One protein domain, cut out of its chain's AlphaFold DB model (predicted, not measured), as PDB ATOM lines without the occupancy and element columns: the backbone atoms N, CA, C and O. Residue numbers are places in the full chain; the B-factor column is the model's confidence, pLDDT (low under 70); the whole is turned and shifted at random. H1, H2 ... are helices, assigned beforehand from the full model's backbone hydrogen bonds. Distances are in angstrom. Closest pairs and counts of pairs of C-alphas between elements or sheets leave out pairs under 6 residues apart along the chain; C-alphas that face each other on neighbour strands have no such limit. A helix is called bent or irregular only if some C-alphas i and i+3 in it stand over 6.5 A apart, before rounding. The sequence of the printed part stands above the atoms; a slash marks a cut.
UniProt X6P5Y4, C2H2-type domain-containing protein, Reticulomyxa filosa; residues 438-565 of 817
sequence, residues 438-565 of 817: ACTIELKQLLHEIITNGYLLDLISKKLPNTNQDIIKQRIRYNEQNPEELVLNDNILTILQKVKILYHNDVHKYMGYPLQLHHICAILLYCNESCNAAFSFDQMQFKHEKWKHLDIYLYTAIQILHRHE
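This is residues 438 to 565 of the 817 residues of the protein "C2H2-type domain-containing protein" of Reticulomyxa filosa (UniProt X6P5Y4). Helices crossed round one core helix, H6: H4 and H8 cross it, H1 packs on its first half with residues 517 to 522 of H6, and H7 makes a corner with the last part of H6 and leads away from it, its other end near the beginning of H8. H3 and H5 lie farthest from the middle, and residues 476 to 494 form a long stretch with no named element. The printed part has 128 residues with eight named helices, H1 to H8 in order, and no named strand; the class is all helix. It is compact, with a radius of gyration of the C-alphas of 14.6 A, and rounded, spanning 43 by 35 by 29 A.

Start at H1, residues 442 to 452, which touches the hub H6, residues 517 to 528, where C-alphas 443 and 518 are the closest, 4.7 A apart; of H6 residues 517 to 522 alone take part. The two run the same way at a tilt of 37 degrees, only just steep. H2, residues 456 to 459, is close to H1 but not clearly touching, with C-alphas 450 and 456 closest at 6.5 A. H3, residues 469 to 475, touches no helix. H4, residues 495 to 503, touches H6, with C-alphas 499 and 521 closest at 5.9 A, opposite ways at 69.7 degrees, a steep tilt only just short of about perpendicular. H5, residues 506 to 510, touches no helix. H7, residues 531 to 540, touches H6 only at the corner, and only just, with 3 pairs of C-alphas within 8 A; C-alphas 526 and 532 are closest at 4.9 A. H8, residues 544 to 564, touches H6 with residues 550 to 557 alone, about perpendicular at 77 degrees; C-alphas 519 and 557 are closest at 5.1 A. H8 also touches H1, with C-alphas 446 and 549 closest at 5.3 A. Every O i to N i+4 pair is within hydrogen-bond range in H1, H3, H4, H5, H6 and H7, while H8 has 15 of 17 and H2 is too short for such a pair.

Find C-alpha 442 at (113.187, 115.496, 158.240); from there H1 runs 15.3 A. H4 is 12.1 A long, H6 16.0 A and H7 14.5 A. H8 runs 27.1 A to C-alpha 564 at (111.455, 113.624, 136.180); it has a kink of 47 degrees near residue 551 and is irregular, with C-alphas 546 and 549 8.6 A apart.

The C-alphas of Asn 466 and Arg 563, the two farthest apart, are 43.1 A apart. The printed part has no cut, and the link from H3 to H4 is long. Mean pLDDT of the printed part is 90.5; residues 438 to 440 and 463 to 467 are under 70.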
ATOM      1  N   ALA A 438     113.704 107.289 162.867       48.09
ATOM      2  CA  ALA A 438     112.563 107.670 163.688       48.09
ATOM      3  C   ALA A 438     111.618 108.583 162.883       48.09
ATOM      4  O   ALA A 438     112.073 109.326 162.016       48.09
ATOM      5  N   CYS A 439     110.311 108.510 163.161       48.56
ATOM      6  CA  CYS A 439     109.300 109.420 162.617       48.56
ATOM      7  C   CYS A 439     109.473 110.805 163.261       48.56
ATOM      8  O   CYS A 439     109.107 110.993 164.421       48.56
ATOM      9  N   THR A 440     110.105 111.727 162.544       58.41
ATOM     10  CA  THR A 440     110.526 113.062 163.010       58.41
ATOM     11  C   THR A 440     110.636 113.992 161.806       58.41
ATOM     12  O   THR A 440     110.848 113.507 160.695       58.41
ATOM     13  N   ILE A 441     110.563 115.308 162.024       77.38
ATOM     14  CA  ILE A 441     110.570 116.320 160.953       77.38
ATOM     15  C   ILE A 441     111.922 116.286 160.215       77.38
ATOM     16  O   ILE A 441     112.948 116.706 160.760       77.38
ATOM     17  N   GLU A 442     111.946 115.830 158.961       87.31
ATOM     18  CA  GLU A 442     113.187 115.496 158.240       87.31
ATOM     19  C   GLU A 442     114.126 116.691 158.068       87.31
ATOM     20  O   GLU A 442     115.348 116.554 158.157       87.31
ATOM     21  N   LEU A 443     113.564 117.884 157.849       91.19
ATOM     22  CA  LEU A 443     114.356 119.104 157.696       91.19
ATOM     23  C   LEU A 443     115.069 119.482 158.997       91.19
ATOM     24  O   LEU A 443     116.216 119.919 158.946       91.19
ATOM     25  N   LYS A 444     114.435 119.284 160.162       92.50
ATOM     26  CA  LYS A 444     115.094 119.532 161.452       92.50
ATOM     27  C   LYS A 444     116.268 118.590 161.649       92.50
ATOM     28  O   LYS A 444     117.328 119.053 162.044       92.50
ATOM     29  N   GLN A 445     116.099 117.308 161.331       92.31
ATOM     30  CA  GLN A 445     117.179 116.326 161.446       92.31
ATOM     31  C   GLN A 445     118.368 116.673 160.558       92.31
ATOM     32  O   GLN A 445     119.502 116.626 161.019       92.31
ATOM     33  N   LEU A 446     118.105 117.061 159.306       95.50
ATOM     34  CA  LEU A 446     119.155 117.488 158.390       95.50
ATOM     35  C   LEU A 446     119.922 118.680 158.967       95.50
ATOM     36  O   LEU A 446     121.136 118.617 159.096       95.50
ATOM     37  N   LEU A 447     119.227 119.755 159.348       96.44
ATOM     38  CA  LEU A 447     119.892 120.956 159.859       96.44
ATOM     39  C   LEU A 447     120.595 120.710 161.196       96.44
ATOM     40  O   LEU A 447     121.681 121.240 161.411       96.44
ATOM     41  N   HIS A 448     120.009 119.892 162.070       96.31
ATOM     42  CA  HIS A 448     120.628 119.462 163.319       96.31
ATOM     43  C   HIS A 448     121.945 118.729 163.052       96.31
ATOM     44  O   HIS A 448     122.965 119.160 163.579       96.31
ATOM     45  N   GLU A 449     121.959 117.751 162.139       96.19
ATOM     46  CA  GLU A 449     123.166 117.021 161.723       96.19
ATOM     47  C   GLU A 449     124.265 117.962 161.201       96.19
ATOM     48  O   GLU A 449     125.426 117.841 161.597       96.19
ATOM     49  N   ILE A 450     123.914 118.944 160.361       97.44
ATOM     50  CA  ILE A 450     124.881 119.938 159.865       97.44
ATOM     51  C   ILE A 450     125.486 120.754 161.022       97.44
ATOM     52  O   ILE A 450     126.699 120.975 161.055       97.44
ATOM     53  N   ILE A 451     124.669 121.178 161.994       96.81
ATOM     54  CA  ILE A 451     125.136 121.937 163.167       96.81
ATOM     55  C   ILE A 451     126.021 121.067 164.063       96.81
ATOM     56  O   ILE A 451     127.085 121.526 164.479       96.81
ATOM     57  N   THR A 452     125.616 119.822 164.332       96.44
ATOM     58  CA  THR A 452     126.387 118.851 165.123       96.44
ATOM     59  C   THR A 452     127.763 118.612 164.511       96.44
ATOM     60  O   THR A 452     128.758 118.552 165.227       96.44
ATOM     61  N   ASN A 453     127.848 118.569 163.182       96.69
ATOM     62  CA  ASN A 453     129.107 118.388 162.465       96.69
ATOM     63  C   ASN A 453     129.960 119.662 162.343       96.69
ATOM     64  O   ASN A 453     131.006 119.620 161.696       96.69
ATOM     65  N   GLY A 454     129.554 120.775 162.966       95.19
ATOM     66  CA  GLY A 454     130.334 122.015 163.029       95.19
ATOM     67  C   GLY A 454     130.090 122.993 161.876       95.19
ATOM     68  O   GLY A 454     130.825 123.967 161.747       95.19
ATOM     69  N   TYR A 455     129.053 122.784 161.062       95.25
ATOM     70  CA  TYR A 455     128.785 123.568 159.848       95.25
ATOM     71  C   TYR A 455     127.593 124.524 159.992       95.25
ATOM     72  O   TYR A 455     126.897 124.826 159.028       95.25
ATOM     73  N   LEU A 456     127.361 125.067 161.193       94.88
ATOM     74  CA  LEU A 456     126.309 126.072 161.420       94.88
ATOM     75  C   LEU A 456     126.441 127.287 160.481       94.88
ATOM     76  O   LEU A 456     125.430 127.849 160.062       94.88
ATOM     77  N   LEU A 457     127.673 127.677 160.129       92.31
ATOM     78  CA  LEU A 457     127.935 128.814 159.241       92.31
ATOM     79  C   LEU A 457     127.361 128.627 157.826       92.31
ATOM     80  O   LEU A 457     126.973 129.613 157.204       92.31
ATOM     81  N   ASP A 458     127.234 127.386 157.355       93.06
ATOM     82  CA  ASP A 458     126.635 127.068 156.052       93.06
ATOM     83  C   ASP A 458     125.108 127.267 156.041       93.06
ATOM     84  O   ASP A 458     124.484 127.373 154.985       93.06
ATOM     85  N   LEU A 459     124.478 127.337 157.221       94.75
ATOM     86  CA  LEU A 459     123.031 127.514 157.363       94.75
ATOM     87  C   LEU A 459     122.613 128.988 157.472       94.75
ATOM     88  O   LEU A 459     121.427 129.315 157.338       94.75
ATOM     89  N   ILE A 460     123.568 129.883 157.722       92.19
ATOM     90  CA  ILE A 460     123.336 131.305 158.003       92.19
ATOM     91  C   ILE A 460     123.947 132.201 156.919       92.19
ATOM     92  O   ILE A 460     124.642 131.759 156.006       92.19
ATOM     93  N   SER A 461     123.661 133.500 156.994       83.75
ATOM     94  CA  SER A 461     124.210 134.460 156.041       83.75
ATOM     95  C   SER A 461     125.689 134.713 156.315       83.75
ATOM     96  O   SER A 461     126.071 135.048 157.437       83.75
ATOM     97  N   LYS A 462     126.509 134.702 155.255       74.19
ATOM     98  CA  LYS A 462     127.930 135.098 155.305       74.19
ATOM     99  C   LYS A 462     128.150 136.546 155.769       74.19
ATOM    100  O   LYS A 462     129.272 136.915 156.085       74.19
ATOM    101  N   LYS A 463     127.087 137.363 155.820       69.12
ATOM    102  CA  LYS A 463     127.101 138.742 156.339       69.12
ATOM    103  C   LYS A 463     126.985 138.837 157.871       69.12
ATOM    104  O   LYS A 463     127.055 139.946 158.386       69.12
ATOM    105  N   LEU A 464     126.846 137.721 158.600       66.38
ATOM    106  CA  LEU A 464     126.902 137.669 160.075       66.38
ATOM    107  C   LEU A 464     128.237 137.098 160.635       66.38
ATOM    108  O   LEU A 464     128.199 136.298 161.570       66.38
ATOM    109  N   PRO A 465     129.433 137.472 160.136       55.06
ATOM    110  CA  PRO A 465     130.678 136.808 160.533       55.06
ATOM    111  C   PRO A 465     131.064 137.023 162.011       55.06
ATOM    112  O   PRO A 465     131.799 136.213 162.559       55.06
ATOM    113  N   ASN A 466     130.521 138.050 162.682       58.50
ATOM    114  CA  ASN A 466     130.913 138.425 164.052       58.50
ATOM    115  C   ASN A 466     129.944 137.951 165.153       58.50
ATOM    116  O   ASN A 466     130.029 138.413 166.289       58.50
ATOM    117  N   THR A 467     128.989 137.065 164.848       65.44
ATOM    118  CA  THR A 467     128.040 136.585 165.868       65.44
ATOM    119  C   THR A 467     128.560 135.302 166.506       65.44
ATOM    120  O   THR A 467     128.812 134.325 165.805       65.44
ATOM    121  N   ASN A 468     128.682 135.281 167.837       82.31
ATOM    122  CA  ASN A 468     129.049 134.075 168.582       82.31
ATOM    123  C   ASN A 468     128.069 132.927 168.242       82.31
ATOM    124  O   ASN A 468     126.854 133.072 168.417       82.31
ATOM    125  N   GLN A 469     128.590 131.797 167.745       88.88
ATOM    126  CA  GLN A 469     127.792 130.629 167.351       88.88
ATOM    127  C   GLN A 469     126.913 130.115 168.496       88.88
ATOM    128  O   GLN A 469     125.805 129.638 168.243       88.88
ATOM    129  N   ASP A 470     127.353 130.267 169.745       90.12
ATOM    130  CA  ASP A 470     126.589 129.842 170.918       90.12
ATOM    131  C   ASP A 470     125.319 130.676 171.105       90.12
ATOM    132  O   ASP A 470     124.259 130.133 171.418       90.12
ATOM    133  N   ILE A 471     125.369 131.979 170.802       91.19
ATOM    134  CA  ILE A 471     124.183 132.851 170.821       91.19
ATOM    135  C   ILE A 471     123.185 132.399 169.751       91.19
ATOM    136  O   ILE A 471     121.976 132.368 169.991       91.19
ATOM    137  N   ILE A 472     123.671 132.023 168.564       91.75
ATOM    138  CA  ILE A 472     122.816 131.508 167.489       91.75
ATOM    139  C   ILE A 472     122.174 130.186 167.919       91.75
ATOM    140  O   ILE A 472     120.951 130.065 167.827       91.75
ATOM    141  N   LYS A 473     122.965 129.236 168.441       94.31
ATOM    142  CA  LYS A 473     122.490 127.943 168.961       94.31
ATOM    143  C   LYS A 473     121.414 128.124 170.033       94.31
ATOM    144  O   LYS A 473     120.377 127.469 169.957       94.31
ATOM    145  N   GLN A 474     121.598 129.058 170.968       93.12
ATOM    146  CA  GLN A 474     120.589 129.389 171.978       93.12
ATOM    147  C   GLN A 474     119.294 129.926 171.350       93.12
ATOM    148  O   GLN A 474     118.204 129.464 171.688       93.12
ATOM    149  N   ARG A 475     119.387 130.857 170.388       93.38
ATOM    150  CA  ARG A 475     118.209 131.444 169.720       93.38
ATOM    151  C   ARG A 475     117.399 130.427 168.914       93.38
ATOM    152  O   ARG A 475     116.178 130.549 168.857       93.38
ATOM    153  N   ILE A 476     118.054 129.433 168.317       94.69
ATOM    154  CA  ILE A 476     117.386 128.336 167.592       94.69
ATOM    155  C   ILE A 476     117.059 127.136 168.491       94.69
ATOM    156  O   ILE A 476     116.570 126.130 167.985       94.69
ATOM    157  N   ARG A 477     117.305 127.232 169.808       96.12
ATOM    158  CA  ARG A 477     117.108 126.149 170.789       96.12
ATOM    159  C   ARG A 477     117.784 124.841 170.368       96.12
ATOM    160  O   ARG A 477     117.191 123.769 170.430       96.12
ATOM    161  N   TYR A 478     119.023 124.937 169.893       95.56
ATOM    162  CA  TYR A 478     119.802 123.763 169.527       95.56
ATOM    163  C   TYR A 478     120.118 122.932 170.777       95.56
ATOM    164  O   TYR A 478     120.795 123.403 171.689       95.56
ATOM    165  N   ASN A 479     119.642 121.690 170.780       94.25
ATOM    166  CA  ASN A 479     119.940 120.674 171.777       94.25
ATOM    167  C   ASN A 479     120.688 119.536 171.080       94.25
ATOM    168  O   ASN A 479     120.154 118.928 170.156       94.25
ATOM    169  N   GLU A 480     121.915 119.245 171.502       92.12
ATOM    170  CA  GLU A 480     122.772 118.250 170.850       92.12
ATOM    171  C   GLU A 480     122.170 116.836 170.860       92.12
ATOM    172  O   GLU A 480     122.346 116.091 169.900       92.12
ATOM    173  N   GLN A 481     121.410 116.476 171.896       90.44
ATOM    174  CA  GLN A 481     120.814 115.146 172.019       90.44
ATOM    175  C   GLN A 481     119.421 115.039 171.384       90.44
ATOM    176  O   GLN A 481     118.934 113.924 171.185       90.44
ATOM    177  N   ASN A 482     118.762 116.164 171.083       87.38
ATOM    178  CA  ASN A 482     117.368 116.173 170.648       87.38
ATOM    179  C   ASN A 482     117.109 117.095 169.438       87.38
ATOM    180  O   ASN A 482     116.890 118.298 169.615       87.38
ATOM    181  N   PRO A 483     117.031 116.549 168.206       88.88
ATOM    182  CA  PRO A 483     116.760 117.347 167.010       88.88
ATOM    183  C   PRO A 483     115.361 117.984 166.990       88.88
ATOM    184  O   PRO A 483     115.147 118.962 166.276       88.88
ATOM    185  N   GLU A 484     114.400 117.481 167.774       84.81
ATOM    186  CA  GLU A 484     113.026 118.002 167.779       84.81
ATOM    187  C   GLU A 484     112.894 119.387 168.422       84.81
ATOM    188  O   GLU A 484     111.990 120.154 168.067       84.81
ATOM    189  N   GLU A 485     113.807 119.737 169.330       90.00
ATOM    190  CA  GLU A 485     113.832 121.045 169.995       90.00
ATOM    191  C   GLU A 485     114.287 122.176 169.068       90.00
ATOM    192  O   GLU A 485     113.961 123.338 169.328       90.00
ATOM    193  N   LEU A 486     114.955 121.840 167.957       93.38
ATOM    194  CA  LEU A 486     115.447 122.809 166.989       93.38
ATOM    195  C   LEU A 486     114.293 123.643 166.413       93.38
ATOM    196  O   LEU A 486     113.355 123.125 165.794       93.38
ATOM    197  N   VAL A 487     114.383 124.960 166.583       93.00
ATOM    198  CA  VAL A 487     113.429 125.929 166.042       93.00
ATOM    199  C   VAL A 487     113.883 126.367 164.652       93.00
ATOM    200  O   VAL A 487     114.932 126.987 164.486       93.00
ATOM    201  N   LEU A 488     113.053 126.085 163.647       91.94
ATOM    202  CA  LEU A 488     113.271 126.523 162.270       91.94
ATOM    203  C   LEU A 488     112.878 127.998 162.124       91.94
ATOM    204  O   LEU A 488     111.711 128.323 161.919       91.94
ATOM    205  N   ASN A 489     113.856 128.892 162.280       91.38
ATOM    206  CA  ASN A 489     113.671 130.334 162.135       91.38
ATOM    207  C   ASN A 489     114.424 130.855 160.907       91.38
ATOM    208  O   ASN A 489     115.645 131.003 160.943       91.38
ATOM    209  N   ASP A 490     113.685 131.184 159.851       91.56
ATOM    210  CA  ASP A 490     114.206 131.678 158.572       91.56
ATOM    211  C   ASP A 490     115.016 132.980 158.672       91.56
ATOM    212  O   ASP A 490     115.863 133.232 157.817       91.56
ATOM    213  N   ASN A 491     114.782 133.805 159.701       90.94
ATOM    214  CA  ASN A 491     115.544 135.042 159.916       90.94
ATOM    215  C   ASN A 491     116.963 134.761 160.431       90.94
ATOM    216  O   ASN A 491     117.847 135.601 160.295       90.94
ATOM    217  N   ILE A 492     117.171 133.590 161.038       90.88
ATOM    218  CA  ILE A 492     118.469 133.145 161.549       90.88
ATOM    219  C   ILE A 492     119.093 132.165 160.552       90.88
ATOM    220  O   ILE A 492     120.182 132.399 160.031       90.88
ATOM    221  N   LEU A 493     118.374 131.086 160.244       93.56
ATOM    222  CA  LEU A 493     118.772 130.034 159.315       93.56
ATOM    223  C   LEU A 493     118.396 130.440 157.887       93.56
ATOM    224  O   LEU A 493     117.459 129.909 157.292       93.56
ATOM    225  N   THR A 494     119.126 131.408 157.333       93.94
ATOM    226  CA  THR A 494     118.827 132.005 156.017       93.94
ATOM    227  C   THR A 494     118.805 131.002 154.856       93.94
ATOM    228  O   THR A 494     118.199 131.275 153.818       93.94
ATOM    229  N   ILE A 495     119.396 129.810 155.023       94.50
ATOM    230  CA  ILE A 495     119.246 128.706 154.066       94.50
ATOM    231  C   ILE A 495     117.772 128.339 153.834       94.50
ATOM    232  O   ILE A 495     117.396 128.040 152.704       94.50
ATOM    233  N   LEU A 496     116.912 128.448 154.855       94.75
ATOM    234  CA  LEU A 496     115.479 128.157 154.753       94.75
ATOM    235  C   LEU A 496     114.788 129.065 153.730       94.75
ATOM    236  O   LEU A 496     113.969 128.589 152.945       94.75
ATOM    237  N   GLN A 497     115.172 130.344 153.670       93.75
ATOM    238  CA  GLN A 497     114.650 131.285 152.678       93.75
ATOM    239  C   GLN A 497     115.049 130.863 151.259       93.75
ATOM    240  O   GLN A 497     114.196 130.790 150.375       93.75
ATOM    241  N   LYS A 498     116.326 130.504 151.046       93.56
ATOM    242  CA  LYS A 498     116.812 129.999 149.747       93.56
ATOM    243  C   LYS A 498     116.052 128.740 149.322       93.56
ATOM    244  O   LYS A 498     115.617 128.640 148.177       93.56
ATOM    245  N   VAL A 499     115.870 127.796 150.248       95.19
ATOM    246  CA  VAL A 499     115.149 126.539 150.009       95.19
ATOM    247  C   VAL A 499     113.694 126.815 149.622       95.19
ATOM    248  O   VAL A 499     113.222 126.235 148.649       95.19
ATOM    249  N   LYS A 500     112.991 127.717 150.320       94.94
ATOM    250  CA  LYS A 500     111.600 128.093 149.998       94.94
ATOM    251  C   LYS A 500     111.480 128.783 148.637       94.94
ATOM    252  O   LYS A 500     110.592 128.445 147.860       94.94
ATOM    253  N   ILE A 501     112.405 129.685 148.301       94.50
ATOM    254  CA  ILE A 501     112.456 130.315 146.969       94.50
ATOM    255  C   ILE A 501     112.616 129.247 145.881       94.50
ATOM    256  O   ILE A 501     111.874 129.233 144.900       94.50
ATOM    257  N   LEU A 502     113.547 128.310 146.071       95.19
ATOM    258  CA  LEU A 502     113.781 127.215 145.132       95.19
ATOM    259  C   LEU A 502     112.626 126.219 145.073       95.19
ATOM    260  O   LEU A 502     112.342 125.677 144.006       95.19
ATOM    261  N   TYR A 503     111.916 126.014 146.181       94.94
ATOM    262  CA  TYR A 503     110.700 125.215 146.199       94.94
ATOM    263  C   TYR A 503     109.649 125.797 145.249       94.94
ATOM    264  O   TYR A 503     109.007 125.044 144.521       94.94
ATOM    265  N   HIS A 504     109.516 127.121 145.182       94.62
ATOM    266  CA  HIS A 504     108.595 127.798 144.265       94.62
ATOM    267  C   HIS A 504     109.158 128.055 142.862       94.62
ATOM    268  O   HIS A 504     108.466 128.658 142.045       94.62
ATOM    269  N   ASN A 505     110.363 127.570 142.550       94.62
ATOM    270  CA  ASN A 505     110.948 127.706 141.220       94.62
ATOM    271  C   ASN A 505     110.031 127.102 140.141       94.62
ATOM    272  O   ASN A 505     109.473 126.015 140.321       94.62
ATOM    273  N   ASP A 506     109.928 127.769 138.990       94.06
ATOM    274  CA  ASP A 506     109.058 127.341 137.890       94.06
ATOM    275  C   ASP A 506     109.373 125.931 137.386       94.06
ATOM    276  O   ASP A 506     108.459 125.191 137.023       94.06
ATOM    277  N   VAL A 507     110.642 125.509 137.419       93.06
ATOM    278  CA  VAL A 507     111.042 124.146 137.047       93.06
ATOM    279  C   VAL A 507     110.467 123.131 138.033       93.06
ATOM    280  O   VAL A 507     109.908 122.114 137.620       93.06
ATOM    281  N   HIS A 508     110.555 123.413 139.334       93.44
ATOM    282  CA  HIS A 508     110.013 122.544 140.376       93.44
ATOM    283  C   HIS A 508     108.481 122.476 140.311       93.44
ATOM    284  O   HIS A 508     107.906 121.382 140.311       93.44
ATOM    285  N   LYS A 509     107.824 123.630 140.150       92.62
ATOM    286  CA  LYS A 509     106.374 123.750 139.942       92.62
ATOM    287  C   LYS A 509     105.908 122.983 138.707       92.62
ATOM    288  O   LYS A 509     104.956 122.210 138.794       92.62
ATOM    289  N   TYR A 510     106.600 123.139 137.578       92.69
ATOM    290  CA  TYR A 510     106.303 122.442 136.325       92.69
ATOM    291  C   TYR A 510     106.374 120.913 136.478       92.69
ATOM    292  O   TYR A 510     105.541 120.186 135.934       92.69
ATOM    293  N   MET A 511     107.315 120.408 137.282       92.44
ATOM    294  CA  MET A 511     107.411 118.980 137.605       92.44
ATOM    295  C   MET A 511     106.328 118.488 138.587       92.44
ATOM    296  O   MET A 511     106.200 117.281 138.783       92.44
ATOM    297  N   GLY A 512     105.530 119.379 139.189       90.81
ATOM    298  CA  GLY A 512     104.522 119.039 140.203       90.81
ATOM    299  C   GLY A 512     105.067 119.012 141.637       90.81
ATOM    300  O   GLY A 512     104.628 118.196 142.455       90.81
ATOM    301  N   TYR A 513     106.043 119.874 141.933       91.69
ATOM    302  CA  TYR A 513     106.714 119.997 143.230       91.69
ATOM    303  C   TYR A 513     107.310 118.683 143.775       91.69
ATOM    304  O   TYR A 513     107.108 118.373 144.945       91.69
ATOM    305  N   PRO A 514     107.968 117.827 142.972       91.50
ATOM    306  CA  PRO A 514     108.319 116.468 143.399       91.50
ATOM    307  C   PRO A 514     109.297 116.377 144.584       91.50
ATOM    308  O   PRO A 514     109.354 115.333 145.220       91.50
ATOM    309  N   LEU A 515     110.037 117.439 144.905       92.31
ATOM    310  CA  LEU A 515     110.942 117.502 146.049       92.31
ATOM    311  C   LEU A 515     110.276 118.150 147.271       92.31
ATOM    312  O   LEU A 515     109.427 119.028 147.156       92.31
ATOM    313  N   GLN A 516     110.730 117.738 148.453       90.81
ATOM    314  CA  GLN A 516     110.395 118.351 149.738       90.81
ATOM    315  C   GLN A 516     111.490 119.359 150.111       90.81
ATOM    316  O   GLN A 516     112.566 119.370 149.506       90.81
ATOM    317  N   LEU A 517     111.262 120.183 151.136       93.31
ATOM    318  CA  LEU A 517     112.246 121.184 151.571       93.31
ATOM    319  C   LEU A 517     113.602 120.559 151.948       93.31
ATOM    320  O   LEU A 517     114.640 121.075 151.542       93.31
ATOM    321  N   HIS A 518     113.612 119.424 152.655       93.69
ATOM    322  CA  HIS A 518     114.850 118.727 153.033       93.69
ATOM    323  C   HIS A 518     115.616 118.174 151.820       93.69
ATOM    324  O   HIS A 518     116.842 118.213 151.815       93.69
ATOM    325  N   HIS A 519     114.921 117.746 150.759       94.62
ATOM    326  CA  HIS A 519     115.551 117.317 149.505       94.62
ATOM    327  C   HIS A 519     116.281 118.477 148.813       94.62
ATOM    328  O   HIS A 519     117.442 118.345 148.426       94.62
ATOM    329  N   ILE A 520     115.617 119.631 148.682       95.81
ATOM    330  CA  ILE A 520     116.217 120.836 148.089       95.81
ATOM    331  C   ILE A 520     117.370 121.343 148.966       95.81
ATOM    332  O   ILE A 520     118.422 121.715 148.450       95.81
ATOM    333  N   CYS A 521     117.201 121.318 150.291       96.69
ATOM    334  CA  CYS A 521     118.235 121.714 151.241       96.69
ATOM    335  C   CYS A 521     119.479 120.819 151.150       96.69
ATOM    336  O   CYS A 521     120.586 121.344 151.094       96.69
ATOM    337  N   ALA A 522     119.319 119.494 151.077       97.25
ATOM    338  CA  ALA A 522     120.432 118.552 150.942       97.25
ATOM    339  C   ALA A 522     121.243 118.803 149.662       97.25
ATOM    340  O   ALA A 522     122.473 118.822 149.692       97.25
ATOM    341  N   ILE A 523     120.554 119.078 148.552       95.94
ATOM    342  CA  ILE A 523     121.191 119.484 147.300       95.94
ATOM    343  C   ILE A 523     121.998 120.779 147.477       95.94
ATOM    344  O   ILE A 523     123.138 120.856 147.026       95.94
ATOM    345  N   LEU A 524     121.416 121.806 148.104       94.62
ATOM    346  CA  LEU A 524     122.093 123.091 148.296       94.62
ATOM    347  C   LEU A 524     123.343 122.956 149.160       94.62
ATOM    348  O   LEU A 524     124.383 123.500 148.798       94.62
ATOM    349  N   LEU A 525     123.236 122.211 150.261       95.25
ATOM    350  CA  LEU A 525     124.348 121.919 151.161       95.25
ATOM    351  C   LEU A 525     125.486 121.217 150.416       95.25
ATOM    352  O   LEU A 525     126.644 121.592 150.566       95.25
ATOM    353  N   TYR A 526     125.157 120.252 149.555       93.88
ATOM    354  CA  TYR A 526     126.151 119.556 148.745       93.88
ATOM    355  C   TYR A 526     126.790 120.466 147.679       93.88
ATOM    356  O   TYR A 526     128.005 120.485 147.515       93.88
ATOM    357  N   CYS A 527     126.001 121.241 146.934       88.12
ATOM    358  CA  CYS A 527     126.521 121.979 145.779       88.12
ATOM    359  C   CYS A 527     127.189 123.319 146.131       88.12
ATOM    360  O   CYS A 527     128.100 123.743 145.418       88.12
ATOM    361  N   ASN A 528     126.724 124.018 147.168       84.81
ATOM    362  CA  ASN A 528     127.035 125.442 147.353       84.81
ATOM    363  C   ASN A 528     127.808 125.769 148.628       84.81
ATOM    364  O   ASN A 528     128.446 126.831 148.673       84.81
ATOM    365  N   GLU A 529     127.738 124.894 149.625       90.06
ATOM    366  CA  GLU A 529     128.218 125.161 150.977       90.06
ATOM    367  C   GLU A 529     129.477 124.341 151.318       90.06
ATOM    368  O   GLU A 529     129.882 123.436 150.581       90.06
ATOM    369  N   SER A 530     130.164 124.716 152.400       90.06
ATOM    370  CA  SER A 530     131.501 124.193 152.715       90.06
ATOM    371  C   SER A 530     131.490 122.772 153.287       90.06
ATOM    372  O   SER A 530     132.448 122.019 153.086       90.06
ATOM    373  N   CYS A 531     130.385 122.358 153.913       92.94
ATOM    374  CA  CYS A 531     130.205 121.045 154.524       92.94
ATOM    375  C   CYS A 531     130.388 119.893 153.542       92.94
ATOM    376  O   CYS A 531     130.797 118.809 153.957       92.94
ATOM    377  N   ASN A 532     130.143 120.119 152.246       92.06
ATOM    378  CA  ASN A 532     130.346 119.113 151.209       92.06
ATOM    379  C   ASN A 532     131.770 118.533 151.237       92.06
ATOM    380  O   ASN A 532     131.954 117.328 151.092       92.06
ATOM    381  N   ALA A 533     132.785 119.364 151.493       90.69
ATOM    382  CA  ALA A 533     134.162 118.890 151.506       90.69
ATOM    383  C   ALA A 533     134.387 117.811 152.583       90.69
ATOM    384  O   ALA A 533     134.926 116.738 152.306       90.69
ATOM    385  N   ALA A 534     133.920 118.065 153.808       94.00
ATOM    386  CA  ALA A 534     134.011 117.088 154.887       94.00
ATOM    387  C   ALA A 534     133.051 115.913 154.700       94.00
ATOM    388  O   ALA A 534     133.428 114.783 154.997       94.00
ATOM    389  N   PHE A 535     131.852 116.158 154.172       94.56
ATOM    390  CA  PHE A 535     130.899 115.114 153.815       94.56
ATOM    391  C   PHE A 535     131.521 114.094 152.853       94.56
ATOM    392  O   PHE A 535     131.592 112.908 153.174       94.56
ATOM    393  N   SER A 536     132.038 114.547 151.707       92.38
ATOM    394  CA  SER A 536     132.690 113.682 150.722       92.38
ATOM    395  C   SER A 536     133.930 112.994 151.292       92.38
ATOM    396  O   SER A 536     134.115 111.799 151.061       92.38
ATOM    397  N   PHE A 537     134.739 113.696 152.092       92.19
ATOM    398  CA  PHE A 537     135.887 113.095 152.769       92.19
ATOM    399  C   PHE A 537     135.487 111.953 153.710       92.19
ATOM    400  O   PHE A 537     136.035 110.853 153.625       92.19
ATOM    401  N   ASP A 538     134.501 112.183 154.575       94.06
ATOM    402  CA  ASP A 538     134.012 111.187 155.524       94.06
ATOM    403  C   ASP A 538     133.381 109.981 154.807       94.06
ATOM    404  O   ASP A 538     133.595 108.842 155.232       94.06
ATOM    405  N   GLN A 539     132.674 110.185 153.689       91.81
ATOM    406  CA  GLN A 539     132.141 109.085 152.874       91.81
ATOM    407  C   GLN A 539     133.247 108.186 152.308       91.81
ATOM    408  O   GLN A 539     133.152 106.966 152.421       91.81
ATOM    409  N   MET A 540     134.330 108.759 151.769       89.50
ATOM    410  CA  MET A 540     135.478 107.970 151.290       89.50
ATOM    411  C   MET A 540     136.123 107.134 152.407       89.50
ATOM    412  O   MET A 540     136.680 106.071 152.150       89.50
ATOM    413  N   GLN A 541     136.017 107.592 153.656       91.62
ATOM    414  CA  GLN A 541     136.498 106.891 154.849       91.62
ATOM    415  C   GLN A 541     135.449 105.951 155.468       91.62
ATOM    416  O   GLN A 541     135.631 105.479 156.590       91.62
ATOM    417  N   PHE A 542     134.345 105.670 154.766       91.38
ATOM    418  CA  PHE A 542     133.223 104.843 155.231       91.38
ATOM    419  C   PHE A 542     132.501 105.387 156.480       91.38
ATOM    420  O   PHE A 542     131.757 104.656 157.137       91.38
ATOM    421  N   LYS A 543     132.646 106.678 156.798       92.88
ATOM    422  CA  LYS A 543     132.011 107.351 157.947       92.88
ATOM    423  C   LYS A 543     130.650 107.959 157.592       92.88
ATOM    424  O   LYS A 543     130.331 109.073 157.995       92.88
ATOM    425  N   HIS A 544     129.824 107.230 156.845       90.38
ATOM    426  CA  HIS A 544     128.533 107.753 156.380       90.38
ATOM    427  C   HIS A 544     127.530 108.004 157.514       90.38
ATOM    428  O   HIS A 544     126.687 108.880 157.378       90.38
ATOM    429  N   GLU A 545     127.629 107.280 158.637       89.50
ATOM    430  CA  GLU A 545     126.744 107.479 159.799       89.50
ATOM    431  C   GLU A 545     126.798 108.900 160.359       89.50
ATOM    432  O   GLU A 545     125.811 109.384 160.903       89.50
ATOM    433  N   LYS A 546     127.938 109.583 160.198       93.38
ATOM    434  CA  LYS A 546     128.102 110.976 160.614       93.38
ATOM    435  C   LYS A 546     127.216 111.937 159.810       93.38
ATOM    436  O   LYS A 546     126.893 113.014 160.295       93.38
ATOM    437  N   TRP A 547     126.837 111.548 158.596       94.69
ATOM    438  CA  TRP A 547     126.103 112.365 157.628       94.69
ATOM    439  C   TRP A 547     124.867 111.638 157.093       94.69
ATOM    440  O   TRP A 547     124.530 111.724 155.910       94.69
ATOM    441  N   LYS A 548     124.241 110.830 157.944       92.25
ATOM    442  CA  LYS A 548     123.165 109.914 157.580       92.25
ATOM    443  C   LYS A 548     121.987 110.629 156.914       92.25
ATOM    444  O   LYS A 548     121.447 110.115 155.931       92.25
ATOM    445  N   HIS A 549     121.573 111.780 157.440       93.00
ATOM    446  CA  HIS A 549     120.444 112.552 156.931       93.00
ATOM    447  C   HIS A 549     120.795 113.256 155.623       93.00
ATOM    448  O   HIS A 549     120.051 113.112 154.651       93.00
ATOM    449  N   LEU A 550     121.939 113.946 155.554       95.81
ATOM    450  CA  LEU A 550     122.413 114.566 154.315       95.81
ATOM    451  C   LEU A 550     122.552 113.526 153.197       95.81
ATOM    452  O   LEU A 550     122.067 113.752 152.090       95.81
ATOM    453  N   ASP A 551     123.140 112.368 153.494       94.19
ATOM    454  CA  ASP A 551     123.348 111.296 152.524       94.19
ATOM    455  C   ASP A 551     122.020 110.737 151.988       94.19
ATOM    456  O   ASP A 551     121.811 110.679 150.778       94.19
ATOM    457  N   ILE A 552     121.072 110.372 152.856       90.75
ATOM    458  CA  ILE A 552     119.789 109.820 152.395       90.75
ATOM    459  C   ILE A 552     118.944 110.839 151.646       90.75
ATOM    460  O   ILE A 552     118.349 110.492 150.620       90.75
ATOM    461  N   TYR A 553     118.864 112.077 152.132       93.62
ATOM    462  CA  TYR A 553     118.035 113.088 151.486       93.62
ATOM    463  C   TYR A 553     118.634 113.525 150.150       93.62
ATOM    464  O   TYR A 553     117.879 113.722 149.198       93.62
ATOM    465  N   LEU A 554     119.965 113.579 150.024       95.81
ATOM    466  CA  LEU A 554     120.628 113.828 148.746       95.81
ATOM    467  C   LEU A 554     120.389 112.678 147.759       95.81
ATOM    468  O   LEU A 554     119.967 112.921 146.628       95.81
ATOM    469  N   TYR A 555     120.582 111.427 148.189       93.81
ATOM    470  CA  TYR A 555     120.304 110.250 147.363       93.81
ATOM    471  C   TYR A 555     118.863 110.239 146.841       93.81
ATOM    472  O   TYR A 555     118.624 110.073 145.642       93.81
ATOM    473  N   THR A 556     117.905 110.448 147.745       91.50
ATOM    474  CA  THR A 556     116.471 110.424 147.438       91.50
ATOM    475  C   THR A 556     116.101 111.566 146.495       91.50
ATOM    476  O   THR A 556     115.389 111.344 145.515       91.50
ATOM    477  N   ALA A 557     116.652 112.766 146.707       95.38
ATOM    478  CA  ALA A 557     116.437 113.900 145.817       95.38
ATOM    479  C   ALA A 557     116.928 113.613 144.387       95.38
ATOM    480  O   ALA A 557     116.187 113.839 143.427       95.38
ATOM    481  N   ILE A 558     118.132 113.043 144.237       96.38
ATOM    482  CA  ILE A 558     118.672 112.647 142.927       96.38
ATOM    483  C   ILE A 558     117.791 111.574 142.288       96.38
ATOM    484  O   ILE A 558     117.473 111.667 141.103       96.38
ATOM    485  N   GLN A 559     117.354 110.571 143.053       92.75
ATOM    486  CA  GLN A 559     116.476 109.514 142.553       92.75
ATOM    487  C   GLN A 559     115.137 110.066 142.043       92.75
ATOM    488  O   GLN A 559     114.659 109.635 140.988       92.75
ATOM    489  N   ILE A 560     114.529 111.010 142.767       93.31
ATOM    490  CA  ILE A 560     113.285 111.665 142.358       93.31
ATOM    491  C   ILE A 560     113.518 112.444 141.059       93.31
ATOM    492  O   ILE A 560     112.857 112.171 140.056       93.31
ATOM    493  N   LEU A 561     114.498 113.352 141.021       95.38
ATOM    494  CA  LEU A 561     114.773 114.175 139.836       95.38
ATOM    495  C   LEU A 561     115.156 113.341 138.608       95.38
ATOM    496  O   LEU A 561     114.679 113.604 137.504       95.38
ATOM    497  N   HIS A 562     115.915 112.264 138.802       94.19
ATOM    498  CA  HIS A 562     116.250 111.303 137.755       94.19
ATOM    499  C   HIS A 562     115.006 110.738 137.052       94.19
ATOM    500  O   HIS A 562     115.021 110.498 135.842       94.19
ATOM    501  N   ARG A 563     113.897 110.539 137.778       91.94
ATOM    502  CA  ARG A 563     112.625 110.095 137.187       91.94
ATOM    503  C   ARG A 563     111.892 111.213 136.456       91.94
ATOM    504  O   ARG A 563     111.171 110.912 135.509       91.94
ATOM    505  N   HIS A 564     112.073 112.471 136.845       94.50
ATOM    506  CA  HIS A 564     111.455 113.624 136.180       94.50
ATOM    507  C   HIS A 564     112.208 114.101 134.934       94.50
ATOM    508  O   HIS A 564     111.653 114.840 134.123       94.50
ATOM    509  N   GLU A 565     113.445 113.670 134.721       93.69
ATOM    510  CA  GLU A 565     114.207 114.025 133.524       93.69
ATOM    511  C   GLU A 565     113.925 113.085 132.353       93.69
ATOM    512  O   GLU A 565     113.818 111.871 132.531       93.69
TER     513      GLU A 565